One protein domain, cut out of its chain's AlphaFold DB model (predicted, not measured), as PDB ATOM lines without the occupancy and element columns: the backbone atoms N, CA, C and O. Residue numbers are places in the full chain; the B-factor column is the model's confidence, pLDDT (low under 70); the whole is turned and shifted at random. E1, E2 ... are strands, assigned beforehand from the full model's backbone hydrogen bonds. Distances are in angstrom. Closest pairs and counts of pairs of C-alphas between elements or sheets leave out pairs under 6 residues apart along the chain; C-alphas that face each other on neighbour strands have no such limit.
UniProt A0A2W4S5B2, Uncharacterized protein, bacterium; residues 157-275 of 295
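What this domain is: This is residues 157 to 275 of the 295 residues of an uncharacterized protein of bacterium (UniProt A0A2W4S5B2). Two six-stranded sheets lie face to face as a sandwich, their strands nearly aligned at 5 degrees, and the chain passes back and forth between them. One sheet has the order E1 E4 E7 E3 E12 E11 and the other E5 E6 E2 E8 E9 E10; both are mixed and twisted. The printed part has 119 residues with no named helix and twelve named strands, E1 to E12 along the chain: all strand. It is compact, with a radius of gyration of the C-alphas of 12.9 A, and rounded, spanning 35 by 30 by 30 A.

How they stand to each other: E1, residues 161 to 167, is an edge strand, antiparallel to E4, residues 194 to 198, with N 164 and O 196 within hydrogen-bond range at 2.9 A. E4 is antiparallel to E7, residues 221 to 226, with N 197 and O 223 at 2.9 A. E7 is parallel to E3, residues 184 to 189, with N 224 and O 186 at 2.8 A. E3 is antiparallel to E12, residues 267 to 272, with N 187 and O 270 at 2.8 A. E12 forms a hairpin with the edge strand E11, residues 257 to 262, with N 260 and O 269 at 2.9 A. In the other sheet the edge strand E5, residues 203 to 207, forms a hairpin with E6, residues 211 to 215, with N 205 and O 213 at 2.9 A. E2, residues 173 to 176, is parallel to E6, with N 214 and O 175 at 2.8 A, and to E8, residues 233 to 237, with N 176 and O 236 at 2.8 A. E8, E9, residues 240 to 246, and the edge strand E10, residues 249 to 252, make a meander, each strand the antiparallel neighbour of the one before, with N 235 and O 243 at 2.9 A and N 244 and O 251 at 2.9 A. The facing parts of the sheets are 10.4 A centre to centre, their best planes 4 degrees apart. The closest C-alphas of E1 and E5, those of Tyr 165 and Val 204, are 7.1 A apart.

Where its parts are: E1 begins at C-alpha 161 (135.594, 188.395, 96.956) and is 16.5 A long from first to last C-alpha. E3 measures 15.9 A, E7 16.4 A, E9 16.3 A and E11 15.8 A. E12, 16.7 A, ends at C-alpha 272 (135.638, 178.815, 111.227).

The domain as a whole: The C-alphas farthest apart, those of Ala 217 and Gly 264, are 36.2 A apart. The printed part has no cut and no long link. Mean pLDDT of the printed part is 79.4; residues 157 to 162, 199, 208 to 209, 258 and 260 to 267 are under 70.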
ATOM      1  N   VAL A 157     133.253 189.389  90.721       34.09
ATOM      2  CA  VAL A 157     133.563 189.865  92.071       34.09
ATOM      3  C   VAL A 157     132.219 190.033  92.763       34.09
ATOM      4  O   VAL A 157     131.438 190.894  92.364       34.09
ATOM      5  N   ASP A 158     131.929 189.181  93.741       38.47
ATOM      6  CA  ASP A 158     130.715 189.248  94.558       38.47
ATOM      7  C   ASP A 158     131.137 189.610  95.983       38.47
ATOM      8  O   ASP A 158     132.074 189.020  96.517       38.47
ATOM      9  N   GLU A 159     130.537 190.652  96.559       47.16
ATOM     10  CA  GLU A 159     130.892 191.186  97.890       47.16
ATOM     11  C   GLU A 159     132.387 191.532  98.101       47.16
ATOM     12  O   GLU A 159     132.886 191.545  99.225       47.16
ATOM     13  N   GLY A 160     133.128 191.825  97.026       50.53
ATOM     14  CA  GLY A 160     134.569 192.103  97.101       50.53
ATOM     15  C   GLY A 160     135.453 190.854  97.200       50.53
ATOM     16  O   GLY A 160     136.658 190.987  97.400       50.53
ATOM     17  N   LEU A 161     134.876 189.662  97.027       55.97
ATOM     18  CA  LEU A 161     135.594 188.395  96.956       55.97
ATOM     19  C   LEU A 161     135.766 187.948  95.504       55.97
ATOM     20  O   LEU A 161     134.899 188.148  94.650       55.97
ATOM     21  N   TYR A 162     136.893 187.308  95.230       61.47
ATOM     22  CA  TYR A 162     137.187 186.685  93.952       61.47
ATOM     23  C   TYR A 162     136.494 185.321  93.865       61.47
ATOM     24  O   TYR A 162     136.910 184.359  94.518       61.47
ATOM     25  N   VAL A 163     135.446 185.215  93.042       72.12
ATOM     26  CA  VAL A 163     134.776 183.933  92.777       72.12
ATOM     27  C   VAL A 163     135.639 183.107  91.827       72.12
ATOM     28  O   VAL A 163     135.842 183.467  90.669       72.12
ATOM     29  N   SER A 164     136.148 181.983  92.325       74.19
ATOM     30  CA  SER A 164     137.043 181.093  91.572       74.19
ATOM     31  C   SER A 164     136.298 179.937  90.913       74.19
ATOM     32  O   SER A 164     136.768 179.365  89.933       74.19
ATOM     33  N   TYR A 165     135.130 179.583  91.450       74.62
ATOM     34  CA  TYR A 165     134.330 178.473  90.956       74.62
ATOM     35  C   TYR A 165     132.862 178.655  91.333       74.62
ATOM     36  O   TYR A 165     132.549 179.071  92.450       74.62
ATOM     37  N   ALA A 166     131.961 178.305  90.418       75.69
ATOM     38  CA  ALA A 166     130.525 178.321  90.656       75.69
ATOM     39  C   ALA A 166     129.827 177.211  89.863       75.69
ATOM     40  O   ALA A 166     130.179 176.934  88.717       75.69
ATOM     41  N   ARG A 167     128.808 176.590  90.464       70.12
ATOM     42  CA  ARG A 167     127.906 175.641  89.791       70.12
ATOM     43  C   ARG A 167     126.569 175.546  90.512       70.12
ATOM     44  O   ARG A 167     126.458 175.839  91.694       70.12
ATOM     45  N   LEU A 168     125.552 175.035  89.824       70.88
ATOM     46  CA  LEU A 168     124.193 174.941  90.372       70.88
ATOM     47  C   LEU A 168     124.063 174.011  91.592       70.88
ATOM     48  O   LEU A 168     123.219 174.240  92.451       70.88
ATOM     49  N   ARG A 169     124.849 172.929  91.669       78.69
ATOM     50  CA  ARG A 169     124.741 171.924  92.745       78.69
ATOM     51  C   ARG A 169     126.016 171.866  93.565       78.69
ATOM     52  O   ARG A 169     127.079 171.756  92.966       78.69
ATOM     53  N   ALA A 170     125.921 171.818  94.890       87.12
ATOM     54  CA  ALA A 170     127.092 171.544  95.719       87.12
ATOM     55  C   ALA A 170     127.682 170.150  95.416       87.12
ATOM     56  O   ALA A 170     126.925 169.219  95.115       87.12
ATOM     57  N   PRO A 171     129.017 169.991  95.456       86.50
ATOM     58  CA  PRO A 171     129.634 168.670  95.504       86.50
ATOM     59  C   PRO A 171     129.271 167.976  96.826       86.50
ATOM     60  O   PRO A 171     128.942 168.630  97.813       86.50
ATOM     61  N   GLY A 172     129.378 166.649  96.875       88.19
ATOM     62  CA  GLY A 172     129.203 165.906  98.126       88.19
ATOM     63  C   GLY A 172     130.335 166.162  99.126       88.19
ATOM     64  O   GLY A 172     130.151 166.008 100.332       88.19
ATOM     65  N   THR A 173     131.520 166.560  98.657       94.81
ATOM     66  CA  THR A 173     132.656 166.893  99.523       94.81
ATOM     67  C   THR A 173     133.478 168.049  98.966       94.81
ATOM     68  O   THR A 173     133.779 168.093  97.777       94.81
ATOM     69  N   VAL A 174     133.881 168.956  99.849       96.69
ATOM     70  CA  VAL A 174     134.930 169.951  99.618       96.69
ATOM     71  C   VAL A 174     136.066 169.651 100.580       96.69
ATOM     72  O   VAL A 174     135.849 169.533 101.787       96.69
ATOM     73  N   TRP A 175     137.273 169.511 100.054       94.31
ATOM     74  CA  TRP A 175     138.464 169.199 100.823       94.31
ATOM     75  C   TRP A 175     139.487 170.322 100.705       94.31
ATOM     76  O   TRP A 175     139.844 170.730  99.608       94.31
ATOM     77  N   ILE A 176     139.958 170.810 101.849       94.31
ATOM     78  CA  ILE A 176     141.051 171.774 101.967       94.31
ATOM     79  C   ILE A 176     142.225 171.013 102.592       94.31
ATOM     80  O   ILE A 176     142.246 170.859 103.817       94.31
ATOM     81  N   PRO A 177     143.185 170.495 101.803       86.69
ATOM     82  CA  PRO A 177     144.263 169.656 102.330       86.69
ATOM     83  C   PRO A 177     145.132 170.388 103.357       86.69
ATOM     84  O   PRO A 177     145.548 169.812 104.361       86.69
ATOM     85  N   GLN A 178     145.385 171.678 103.124       84.44
ATOM     86  CA  GLN A 178     146.209 172.523 103.980       84.44
ATOM     87  C   GLN A 178     145.542 173.883 104.159       84.44
ATOM     88  O   GLN A 178     145.310 174.585 103.185       84.44
ATOM     89  N   ALA A 179     145.273 174.281 105.403       79.81
ATOM     90  CA  ALA A 179     144.660 175.573 105.727       79.81
ATOM     91  C   ALA A 179     145.679 176.603 106.251       79.81
ATOM     92  O   ALA A 179     145.298 177.567 106.903       79.81
ATOM     93  N   GLY A 180     146.976 176.402 105.978       77.25
ATOM     94  CA  GLY A 180     148.100 177.132 106.586       77.25
ATOM     95  C   GLY A 180     147.991 178.661 106.567       77.25
ATOM     96  O   GLY A 180     148.392 179.313 107.526       77.25
ATOM     97  N   THR A 181     147.439 179.231 105.497       79.94
ATOM     98  CA  THR A 181     147.296 180.684 105.313       79.94
ATOM     99  C   THR A 181     145.903 181.213 105.651       79.94
ATOM    100  O   THR A 181     145.733 182.427 105.775       79.94
ATOM    101  N   LEU A 182     144.920 180.326 105.839       83.44
ATOM    102  CA  LEU A 182     143.531 180.701 106.077       83.44
ATOM    103  C   LEU A 182     143.349 181.231 107.498       83.44
ATOM    104  O   LEU A 182     143.599 180.532 108.479       83.44
ATOM    105  N   ARG A 183     142.847 182.461 107.595       80.44
ATOM    106  CA  ARG A 183     142.385 183.085 108.839       80.44
ATOM    107  C   ARG A 183     140.898 182.857 109.055       80.44
ATOM    108  O   ARG A 183     140.464 182.762 110.200       80.44
ATOM    109  N   ARG A 184     140.131 182.730 107.970       79.00
ATOM    110  CA  ARG A 184     138.694 182.477 108.025       79.00
ATOM    111  C   ARG A 184     138.232 181.530 106.930       79.00
ATOM    112  O   ARG A 184     138.638 181.646 105.778       79.00
ATOM    113  N   ILE A 185     137.323 180.635 107.303       90.88
ATOM    114  CA  ILE A 185     136.525 179.830 106.380       90.88
ATOM    115  C   ILE A 185     135.059 180.067 106.734       90.88
ATOM    116  O   ILE A 185     134.592 179.597 107.770       90.88
ATOM    117  N   ALA A 186     134.338 180.801 105.897       86.88
ATOM    118  CA  ALA A 186     132.901 180.971 106.024       86.88
ATOM    119  C   ALA A 186     132.183 179.973 105.116       86.88
ATOM    120  O   ALA A 186     132.487 179.855 103.935       86.88
ATOM    121  N   VAL A 187     131.206 179.265 105.662       92.06
ATOM    122  CA  VAL A 187     130.282 178.430 104.903       92.06
ATOM    123  C   VAL A 187     128.906 179.054 105.016       92.06
ATOM    124  O   VAL A 187     128.341 179.093 106.108       92.06
ATOM    125  N   ARG A 188     128.368 179.546 103.904       87.31
ATOM    126  CA  ARG A 188     127.061 180.193 103.837       87.31
ATOM    127  C   ARG A 188     126.071 179.224 103.221       87.31
ATOM    128  O   ARG A 188     126.094 178.962 102.024       87.31
ATOM    129  N   TRP A 189     125.217 178.644 104.052       84.56
ATOM    130  CA  TRP A 189     124.196 177.717 103.590       84.56
ATOM    131  C   TRP A 189     122.907 178.475 103.278       84.56
ATOM    132  O   TRP A 189     122.030 178.652 104.127       84.56
ATOM    133  N   GLU A 190     122.849 178.994 102.056       80.06
ATOM    134  CA  GLU A 190     121.785 179.848 101.544       80.06
ATOM    135  C   GLU A 190     121.795 179.890 100.008       80.06
ATOM    136  O   GLU A 190     122.583 179.228  99.340       80.06
ATOM    137  N   GLY A 191     120.879 180.654  99.415       74.94
ATOM    138  CA  GLY A 191     120.881 180.860  97.970       74.94
ATOM    139  C   GLY A 191     120.630 179.581  97.162       74.94
ATOM    140  O   GLY A 191     120.000 178.623  97.624       74.94
ATOM    141  N   ARG A 192     121.063 179.606  95.897       75.69
ATOM    142  CA  ARG A 192     120.695 178.604  94.879       75.69
ATOM    143  C   ARG A 192     121.879 177.917  94.210       75.69
ATOM    144  O   ARG A 192     121.663 176.931  93.514       75.69
ATOM    145  N   GLU A 193     123.087 178.428  94.399       78.25
ATOM    146  CA  GLU A 193     124.285 177.976  93.697       78.25
ATOM    147  C   GLU A 193     125.393 177.679  94.692       78.25
ATOM    148  O   GLU A 193     125.472 178.294  95.751       78.25
ATOM    149  N   PHE A 194     126.227 176.709  94.338       84.50
ATOM    150  CA  PHE A 194     127.468 176.464  95.039       84.50
ATOM    151  C   PHE A 194     128.547 177.383  94.486       84.50
ATOM    152  O   PHE A 194     128.723 177.438  93.264       84.50
ATOM    153  N   ARG A 195     129.278 178.062  95.368       85.94
ATOM    154  CA  ARG A 195     130.372 178.960  94.986       85.94
ATOM    155  C   ARG A 195     131.572 178.786  95.900       85.94
ATOM    156  O   ARG A 195     131.430 178.497  97.085       85.94
ATOM    157  N   VAL A 196     132.750 178.988  95.320       82.50
ATOM    158  CA  VAL A 196     134.022 179.110  96.032       82.50
ATOM    159  C   VAL A 196     134.559 180.501  95.749       82.50
ATOM    160  O   VAL A 196     134.867 180.827  94.598       82.50
ATOM    161  N   ALA A 197     134.667 181.311  96.792       81.81
ATOM    162  CA  ALA A 197     135.176 182.669  96.711       81.81
ATOM    163  C   ALA A 197     136.233 182.915  97.789       81.81
ATOM    164  O   ALA A 197     136.209 182.276  98.839       81.81
ATOM    165  N   GLY A 198     137.154 183.839  97.547       71.81
ATOM    166  CA  GLY A 198     138.145 184.233  98.545       71.81
ATOM    167  C   GLY A 198     138.592 185.678  98.397       71.81
ATOM    168  O   GLY A 198     138.192 186.366  97.463       71.81
ATOM    169  N   ASP A 199     139.429 186.151  99.316       64.38
ATOM    170  CA  ASP A 199     140.088 187.461  99.197       64.38
ATOM    171  C   ASP A 199     141.020 187.545  97.974       64.38
ATOM    172  O   ASP A 199     141.288 188.625  97.450       64.38
ATOM    173  N   THR A 200     141.465 186.388  97.485       70.56
ATOM    174  CA  THR A 200     142.174 186.200  96.218       70.56
ATOM    175  C   THR A 200     141.682 184.929  95.512       70.56
ATOM    176  O   THR A 200     140.770 184.249  95.986       70.56
ATOM    177  N   GLY A 201     142.272 184.606  94.360       70.38
ATOM    178  CA  GLY A 201     141.981 183.379  93.620       70.38
ATOM    179  C   GLY A 201     142.260 182.118  94.439       70.38
ATOM    180  O   GLY A 201     143.340 181.958  95.002       70.38
ATOM    181  N   VAL A 202     141.288 181.210  94.458       73.00
ATOM    182  CA  VAL A 202     141.370 179.884  95.077       73.00
ATOM    183  C   VAL A 202     141.556 178.861  93.962       73.00
ATOM    184  O   VAL A 202     140.753 178.809  93.028       73.00
ATOM    185  N   GLY A 203     142.593 178.029  94.042       73.81
ATOM    186  CA  GLY A 203     142.734 176.909  93.115       73.81
ATOM    187  C   GLY A 203     141.656 175.866  93.400       73.81
ATOM    188  O   GLY A 203     141.437 175.498  94.553       73.81
ATOM    189  N   VAL A 204     140.957 175.399  92.365       77.31
ATOM    190  CA  VAL A 204     139.895 174.394  92.498       77.31
ATOM    191  C   VAL A 204     140.204 173.226  91.578       77.31
ATOM    192  O   VAL A 204     140.265 173.382  90.361       77.31
ATOM    193  N   LEU A 205     140.381 172.049  92.169       75.19
ATOM    194  CA  LEU A 205     140.608 170.797  91.464       75.19
ATOM    195  C   LEU A 205     139.381 169.900  91.623       75.19
ATOM    196  O   LEU A 205     139.008 169.510  92.732       75.19
ATOM    197  N   GLU A 206     138.749 169.539  90.510       74.31
ATOM    198  CA  GLU A 206     137.643 168.582  90.522       74.31
ATOM    199  C   GLU A 206     138.179 167.149  90.660       74.31
ATOM    200  O   GLU A 206     138.971 166.669  89.847       74.31
ATOM    201  N   ARG A 207     137.739 166.438  91.702       71.50
ATOM    202  CA  ARG A 207     138.078 165.033  91.959       71.50
ATOM    203  C   ARG A 207     136.852 164.177  91.654       71.50
ATOM    204  O   ARG A 207     136.083 163.796  92.537       71.50
ATOM    205  N   GLY A 208     136.654 163.902  90.368       64.50
ATOM    206  CA  GLY A 208     135.423 163.277  89.881       64.50
ATOM    207  C   GLY A 208     134.218 164.218  89.994       64.50
ATOM    208  O   GLY A 208     134.364 165.432  90.073       64.50
ATOM    209  N   SER A 209     133.004 163.664  89.993       63.34
ATOM    210  CA  SER A 209     131.767 164.462  89.935       63.34
ATOM    211  C   SER A 209     131.264 164.967  91.295       63.34
ATOM    212  O   SER A 209     130.408 165.859  91.343       63.34
ATOM    213  N   SER A 210     131.768 164.395  92.394       75.44
ATOM    214  CA  SER A 210     131.224 164.576  93.745       75.44
ATOM    215  C   SER A 210     132.188 165.202  94.750       75.44
ATOM    216  O   SER A 210     131.759 165.464  95.873       75.44
ATOM    217  N   ALA A 211     133.450 165.439  94.391       82.44
ATOM    218  CA  ALA A 211     134.438 166.009  95.299       82.44
ATOM    219  C   ALA A 211     135.222 167.152  94.648       82.44
ATOM    220  O   ALA A 211     135.597 167.072  93.480       82.44
ATOM    221  N   LEU A 212     135.479 168.198  95.430       85.44
ATOM    222  CA  LEU A 212     136.375 169.296  95.081       85.44
ATOM    223  C   LEU A 212     137.524 169.348  96.078       85.44
ATOM    224  O   LEU A 212     137.312 169.203  97.282       85.44
ATOM    225  N   GLU A 213     138.720 169.599  95.575       87.81
ATOM    226  CA  GLU A 213     139.905 169.901  96.365       87.81
ATOM    227  C   GLU A 213     140.282 171.369  96.148       87.81
ATOM    228  O   GLU A 213     140.281 171.849  95.014       87.81
ATOM    229  N   LEU A 214     140.543 172.091  97.239       87.75
ATOM    230  CA  LEU A 214     140.849 173.519  97.215       87.75
ATOM    231  C   LEU A 214     142.316 173.772  97.559       87.75
ATOM    232  O   LEU A 214     142.787 173.399  98.635       87.75
ATOM    233  N   GLU A 215     143.004 174.481  96.672       85.69
ATOM    234  CA  GLU A 215     144.345 175.009  96.887       85.69
ATOM    235  C   GLU A 215     144.242 176.463  97.351       85.69
ATOM    236  O   GLU A 215     143.855 177.360  96.603       85.69
ATOM    237  N   VAL A 216     144.573 176.693  98.619       85.94
ATOM    238  CA  VAL A 216     144.336 177.972  99.312       85.94
ATOM    239  C   VAL A 216     145.630 178.725  99.625       85.94
ATOM    240  O   VAL A 216     145.666 179.554 100.529       85.94
ATOM    241  N   ALA A 217     146.718 178.435  98.910       79.69
ATOM    242  CA  ALA A 217     148.005 179.082  99.141       79.69
ATOM    243  C   ALA A 217     147.906 180.600  98.912       79.69
ATOM    244  O   ALA A 217     147.581 181.054  97.819       79.69
ATOM    245  N   GLY A 218     148.186 181.388  99.954       75.88
ATOM    246  CA  GLY A 218     148.088 182.851  99.898       75.88
ATOM    247  C   GLY A 218     146.663 183.401 100.027       75.88
ATOM    248  O   GLY A 218     146.496 184.615 100.032       75.88
ATOM    249  N   VAL A 219     145.661 182.531 100.185       79.75
ATOM    250  CA  VAL A 219     144.280 182.899 100.521       79.75
ATOM    251  C   VAL A 219     144.182 183.037 102.035       79.75
ATOM    252  O   VAL A 219     144.626 182.141 102.766       79.75
ATOM    253  N   SER A 220     143.613 184.147 102.508       77.25
ATOM    254  CA  SER A 220     143.416 184.398 103.940       77.25
ATOM    255  C   SER A 220     141.951 184.299 104.364       77.25
ATOM    256  O   SER A 220     141.672 183.854 105.481       77.25
ATOM    257  N   GLU A 221     141.019 184.602 103.461       81.25
ATOM    258  CA  GLU A 221     139.578 184.496 103.685       81.25
ATOM    259  C   GLU A 221     138.975 183.604 102.598       81.25
ATOM    260  O   GLU A 221     139.113 183.886 101.410       81.25
ATOM    261  N   LEU A 222     138.295 182.532 103.002       90.00
ATOM    262  CA  LEU A 222     137.583 181.623 102.105       90.00
ATOM    263  C   LEU A 222     136.090 181.655 102.422       90.00
ATOM    264  O   LEU A 222     135.701 181.536 103.584       90.00
ATOM    265  N   VAL A 223     135.258 181.745 101.391       90.81
ATOM    266  CA  VAL A 223     133.802 181.650 101.481       90.81
ATOM    267  C   VAL A 223     133.300 180.536 100.569       90.81
ATOM    268  O   VAL A 223     133.624 180.475  99.383       90.81
ATOM    269  N   LEU A 224     132.510 179.639 101.152       94.50
ATOM    270  CA  LEU A 224     131.815 178.561 100.467       94.50
ATOM    271  C   LEU A 224     130.315 178.821 100.553       94.50
ATOM    272  O   LEU A 224     129.714 178.620 101.610       94.50
ATOM    273  N   ASP A 225     129.710 179.230  99.444       87.44
ATOM    274  CA  ASP A 225     128.256 179.292  99.349       87.44
ATOM    275  C   ASP A 225     127.737 177.898  99.012       87.44
ATOM    276  O   ASP A 225     128.202 177.252  98.071       87.44
ATOM    277  N   ILE A 226     126.785 177.408  99.797       91.38
ATOM    278  CA  ILE A 226     126.136 176.116  99.613       91.38
ATOM    279  C   ILE A 226     124.650 176.386  99.390       91.38
ATOM    280  O   ILE A 226     124.033 176.984 100.269       91.38
ATOM    281  N   PRO A 227     124.031 175.882  98.302       87.81
ATOM    282  CA  PRO A 227     122.607 176.068  98.058       87.81
ATOM    283  C   PRO A 227     121.764 175.634  99.256       87.81
ATOM    284  O   PRO A 227     121.976 174.542  99.797       87.81
ATOM    285  N   ALA A 228     120.733 176.407  99.595       83.12
ATOM    286  CA  ALA A 228     119.816 176.091 100.697       83.12
ATOM    287  C   ALA A 228     119.156 174.701 100.560       83.12
ATOM    288  O   ALA A 228     118.825 174.058 101.550       83.12
ATOM    289  N   ALA A 229     118.997 174.205  99.328       84.12
ATOM    290  CA  ALA A 229     118.418 172.891  99.037       84.12
ATOM    291  C   ALA A 229     119.385 171.702  99.243       84.12
ATOM    292  O   ALA A 229     118.990 170.552  99.043       84.12
ATOM    293  N   THR A 230     120.649 171.954  99.596       88.56
ATOM    294  CA  THR A 230     121.669 170.909  99.774       88.56
ATOM    295  C   THR A 230     121.316 170.010 100.952       88.56
ATOM    296  O   THR A 230     121.108 170.495 102.059       88.56
ATOM    297  N   ARG A 231     121.251 168.694 100.723       87.44
ATOM    298  CA  ARG A 231     120.939 167.708 101.772       87.44
ATOM    299  C   ARG A 231     122.159 166.979 102.306       87.44
ATOM    300  O   ARG A 231     122.176 166.670 103.492       87.44
ATOM    301  N   ASP A 232     123.159 166.779 101.454       91.94
ATOM    302  CA  ASP A 232     124.382 166.047 101.765       91.94
ATOM    303  C   ASP A 232     125.592 166.853 101.295       91.94
ATOM    304  O   ASP A 232     125.701 167.194 100.115       91.94
ATOM    305  N   PHE A 233     126.481 167.188 102.225       95.62
ATOM    306  CA  PHE A 233     127.706 167.940 101.965       95.62
ATOM    307  C   PHE A 233     128.700 167.744 103.108       95.62
ATOM    308  O   PHE A 233     128.324 167.752 104.278       95.62
ATOM    309  N   VAL A 234     129.987 167.629 102.795       97.06
ATOM    310  CA  VAL A 234     131.050 167.565 103.805       97.06
ATOM    311  C   VAL A 234     132.144 168.572 103.479       97.06
ATOM    312  O   VAL A 234     132.749 168.498 102.414       97.06
ATOM    313  N   LEU A 235     132.457 169.460 104.423       97.12
ATOM    314  CA  LEU A 235     133.693 170.241 104.407       97.12
ATOM    315  C   LEU A 235     134.757 169.504 105.217       97.12
ATOM    316  O   LEU A 235     134.570 169.253 106.410       97.12
ATOM    317  N   ARG A 236     135.890 169.200 104.590       94.94
ATOM    318  CA  ARG A 236     137.072 168.618 105.231       94.94
ATOM    319  C   ARG A 236     138.206 169.631 105.252       94.94
ATOM    320  O   ARG A 236     138.516 170.217 104.219       94.94
ATOM    321  N   VAL A 237     138.841 169.795 106.408       92.25
ATOM    322  CA  VAL A 237     140.038 170.626 106.586       92.25
ATOM    323  C   VAL A 237     141.154 169.723 107.100       92.25
ATOM    324  O   VAL A 237     141.034 169.121 108.170       92.25
ATOM    325  N   GLY A 238     142.208 169.562 106.301       88.62
ATOM    326  CA  GLY A 238     143.136 168.442 106.441       88.62
ATOM    327  C   GLY A 238     142.388 167.109 106.373       88.62
ATOM    328  O   GLY A 238     141.471 166.933 105.570       88.62
ATOM    329  N   ASP A 239     142.723 166.179 107.263       86.44
ATOM    330  CA  ASP A 239     142.094 164.851 107.312       86.44
ATOM    331  C   ASP A 239     140.814 164.792 108.160       86.44
ATOM    332  O   ASP A 239     140.220 163.722 108.331       86.44
ATOM    333  N   SER A 240     140.355 165.924 108.694       89.69
ATOM    334  CA  SER A 240     139.201 165.966 109.595       89.69
ATOM    335  C   SER A 240     137.983 166.624 108.939       89.69
ATOM    336  O   SER A 240     138.117 167.668 108.297       89.69
ATOM    337  N   PRO A 241     136.773 166.053 109.085       92.94
ATOM    338  CA  PRO A 241     135.550 166.746 108.701       92.94
ATOM    339  C   PRO A 241     135.298 167.908 109.671       92.94
ATOM    340  O   PRO A 241     135.256 167.698 110.879       92.94
ATOM    341  N   ALA A 242     135.120 169.116 109.142       92.62
ATOM    342  CA  ALA A 242     134.816 170.319 109.914       92.62
ATOM    343  C   ALA A 242     133.317 170.596 110.006       92.62
ATOM    344  O   ALA A 242     132.809 170.912 111.085       92.62
ATOM    345  N   LEU A 243     132.610 170.410 108.893       94.19
ATOM    346  CA  LEU A 243     131.164 170.547 108.787       94.19
ATOM    347  C   LEU A 243     130.611 169.362 108.001       94.19
ATOM    348  O   LEU A 243     131.121 169.032 106.931       94.19
ATOM    349  N   VAL A 244     129.550 168.749 108.519       94.25
ATOM    350  CA  VAL A 244     128.788 167.707 107.830       94.25
ATOM    351  C   VAL A 244     127.340 168.159 107.743       94.25
ATOM    352  O   VAL A 244     126.699 168.361 108.768       94.25
ATOM    353  N   VAL A 245     126.822 168.295 106.529       92.75
ATOM    354  CA  VAL A 245     125.392 168.393 106.247       92.75
ATOM    355  C   VAL A 245     124.926 167.012 105.811       92.75
ATOM    356  O   VAL A 245     125.484 166.445 104.873       92.75
ATOM    357  N   LYS A 246     123.939 166.462 106.509       91.56
ATOM    358  CA  LYS A 246     123.325 165.176 106.182       91.56
ATOM    359  C   LYS A 246     121.827 165.264 106.411       91.56
ATOM    360  O   LYS A 246     121.404 165.802 107.433       91.56
ATOM    361  N   ASP A 247     121.037 164.771 105.460       88.69
ATOM    362  CA  ASP A 247     119.571 164.856 105.491       88.69
ATOM    363  C   ASP A 247     119.050 166.293 105.734       88.69
ATOM    364  O   ASP A 247     118.003 166.512 106.345       88.69
ATOM    365  N   GLY A 248     119.795 167.302 105.263       82.56
ATOM    366  CA  GLY A 248     119.465 168.715 105.484       82.56
ATOM    367  C   GLY A 248     119.646 169.183 106.933       82.56
ATOM    368  O   GLY A 248     119.031 170.168 107.336       82.56
ATOM    369  N   GLN A 249     120.492 168.515 107.718       85.50
ATOM    370  CA  GLN A 249     120.903 168.934 109.058       85.50
ATOM    371  C   GLN A 249     122.420 169.110 109.121       85.50
ATOM    372  O   GLN A 249     123.171 168.241 108.686       85.50
ATOM    373  N   ALA A 250     122.876 170.229 109.687       86.62
ATOM    374  CA  ALA A 250     124.296 170.538 109.825       86.62
ATOM    375  C   ALA A 250     124.837 170.150 111.208       86.62
ATOM    376  O   ALA A 250     124.295 170.549 112.238       86.62
ATOM    377  N   THR A 251     125.951 169.421 111.209       89.31
ATOM    378  CA  THR A 251     126.750 169.058 112.381       89.31
ATOM    379  C   THR A 251     128.143 169.657 112.241       89.31
ATOM    380  O   THR A 251     128.867 169.347 111.292       89.31
ATOM    381  N   VAL A 252     128.532 170.498 113.197       86.25
ATOM    382  CA  VAL A 252     129.876 171.078 113.256       86.25
ATOM    383  C   VAL A 252     130.773 170.219 114.141       86.25
ATOM    384  O   VAL A 252     130.408 169.883 115.267       86.25
ATOM    385  N   LEU A 253     131.944 169.850 113.626       87.50
ATOM    386  CA  LEU A 253     132.853 168.889 114.261       87.50
ATOM    387  C   LEU A 253     134.205 169.494 114.648       87.50
ATOM    388  O   LEU A 253     134.929 168.885 115.437       87.50
ATOM    389  N   CYS A 254     134.529 170.687 114.147       84.56
ATOM    390  CA  CYS A 254     135.747 171.402 114.512       84.56
ATOM    391  C   CYS A 254     135.466 172.784 115.111       84.56
ATOM    392  O   CYS A 254     134.408 173.373 114.900       84.56
ATOM    393  N   SER A 255     136.443 173.297 115.852       75.88
ATOM    394  CA  SER A 255     136.427 174.594 116.533       75.88
ATOM    395  C   SER A 255     137.755 175.349 116.334       75.88
ATOM    396  O   SER A 255     138.767 174.690 116.072       75.88
ATOM    397  N   PRO A 256     137.785 176.686 116.504       75.94
ATOM    398  CA  PRO A 256     136.653 177.559 116.836       75.94
ATOM    399  C   PRO A 256     135.710 177.763 115.644       75.94
ATOM    400  O   PRO A 256     136.135 177.786 114.488       75.94
ATOM    401  N   VAL A 257     134.417 177.885 115.942       79.38
ATOM    402  CA  VAL A 257     133.361 178.103 114.951       79.38
ATOM    403  C   VAL A 257     132.272 178.999 115.525       79.38
ATOM    404  O   VAL A 257     131.871 178.841 116.679       79.38
ATOM    405  N   ILE A 258     131.781 179.921 114.707       67.25
ATOM    406  CA  ILE A 258     130.579 180.707 114.977       67.25
ATOM    407  C   ILE A 258     129.475 180.164 114.071       67.25
ATOM    408  O   ILE A 258     129.611 180.194 112.850       67.25
ATOM    409  N   ASP A 259     128.405 179.654 114.675       76.56
ATOM    410  CA  ASP A 259     127.200 179.182 113.988       76.56
ATOM    411  C   ASP A 259     126.110 180.244 114.125       76.56
ATOM    412  O   ASP A 259     125.672 180.565 115.233       76.56
ATOM    413  N   GLN A 260     125.716 180.834 113.002       55.75
ATOM    414  CA  GLN A 260     124.741 181.914 112.946       55.75
ATOM    415  C   GLN A 260     123.528 181.455 112.164       55.75
ATOM    416  O   GLN A 260     123.624 181.051 111.009       55.75
ATOM    417  N   THR A 261     122.363 181.565 112.788       61.84
ATOM    418  CA  THR A 261     121.083 181.360 112.120       61.84
ATOM    419  C   THR A 261     120.466 182.721 111.827       61.84
ATOM    420  O   THR A 261     120.306 183.540 112.730       61.84
ATOM    421  N   LEU A 262     120.129 182.962 110.566       51.06
ATOM    422  CA  LEU A 262     119.591 184.221 110.057       51.06
ATOM    423  C   LEU A 262     118.165 183.998 109.527       51.06
ATOM    424  O   LEU A 262     117.744 182.867 109.264       51.06
ATOM    425  N   ASP A 263     117.404 185.084 109.387       58.56
ATOM    426  CA  ASP A 263     116.037 185.098 108.844       58.56
ATOM    427  C   ASP A 263     115.104 184.033 109.443       58.56
ATOM    428  O   ASP A 263     114.399 183.311 108.732       58.56
ATOM    429  N   GLY A 264     115.135 183.894 110.769       50.00
ATOM    430  CA  GLY A 264     114.250 182.977 111.490       50.00
ATOM    431  C   GLY A 264     114.471 181.494 111.171       50.00
ATOM    432  O   GLY A 264     113.525 180.717 111.269       50.00
ATOM    433  N   GLY A 265     115.682 181.095 110.766       56.66
ATOM    434  CA  GLY A 265     116.016 179.690 110.485       56.66
ATOM    435  C   GLY A 265     116.267 179.362 109.018       56.66
ATOM    436  O   GLY A 265     116.648 178.238 108.708       56.66
ATOM    437  N   ARG A 266     116.045 180.317 108.108       60.69
ATOM    438  CA  ARG A 266     116.103 180.075 106.656       60.69
ATOM    439  C   ARG A 266     117.512 180.099 106.075       60.69
ATOM    440  O   ARG A 266     117.720 179.549 104.998       60.69
ATOM    441  N   ARG A 267     118.446 180.761 106.754       65.25
ATOM    442  CA  ARG A 267     119.844 180.895 106.334       65.25
ATOM    443  C   ARG A 267     120.730 180.530 107.511       65.25
ATOM    444  O   ARG A 267     120.420 180.897 108.649       65.25
ATOM    445  N   ARG A 268     121.805 179.789 107.256       75.00
ATOM    446  CA  ARG A 268     122.715 179.351 108.317       75.00
ATOM    447  C   ARG A 268     124.158 179.472 107.875       75.00
ATOM    448  O   ARG A 268     124.530 178.956 106.826       75.00
ATOM    449  N   TRP A 269     124.952 180.185 108.656       81.56
ATOM    450  CA  TRP A 269     126.346 180.471 108.350       81.56
ATOM    451  C   TRP A 269     127.248 179.849 109.404       81.56
ATOM    452  O   TRP A 269     126.962 179.919 110.598       81.56
ATOM    453  N   PHE A 270     128.358 179.274 108.958       82.56
ATOM    454  CA  PHE A 270     129.386 178.706 109.821       82.56
ATOM    455  C   PHE A 270     130.700 179.406 109.529       82.56
ATOM    456  O   PHE A 270     131.228 179.283 108.429       82.56
ATOM    457  N   THR A 271     131.236 180.131 110.501       79.12
ATOM    458  CA  THR A 271     132.519 180.820 110.350       79.12
ATOM    459  C   THR A 271     133.560 180.136 111.214       79.12
ATOM    460  O   THR A 271     133.518 180.247 112.438       79.12
ATOM    461  N   PHE A 272     134.483 179.423 110.580       81.88
ATOM    462  CA  PHE A 272     135.638 178.815 111.227       81.88
ATOM    463  C   PHE A 272     136.821 179.780 111.194       81.88
ATOM    464  O   PHE A 272     137.066 180.422 110.170       81.88
ATOM    465  N   THR A 273     137.587 179.816 112.280       77.88
ATOM    466  CA  THR A 273     138.786 180.658 112.401       77.88
ATOM    467  C   THR A 273     139.983 179.759 112.709       77.88
ATOM    468  O   THR A 273     140.246 179.492 113.880       77.88
ATOM    469  N   PRO A 274     140.671 179.203 111.693       79.50
ATOM    470  CA  PRO A 274     141.823 178.344 111.928       79.50
ATOM    471  C   PRO A 274     142.915 179.074 112.716       79.50
ATOM    472  O   PRO A 274     143.345 180.166 112.351       79.50
ATOM    473  N   GLU A 275     143.404 178.448 113.781       74.38
ATOM    474  CA  GLU A 275     144.535 178.951 114.554       74.38
ATOM    475  C   GLU A 275     145.809 178.310 114.005       74.38
ATOM    476  O   GLU A 275     145.938 177.083 113.977       74.38
TER     477      GLU A 275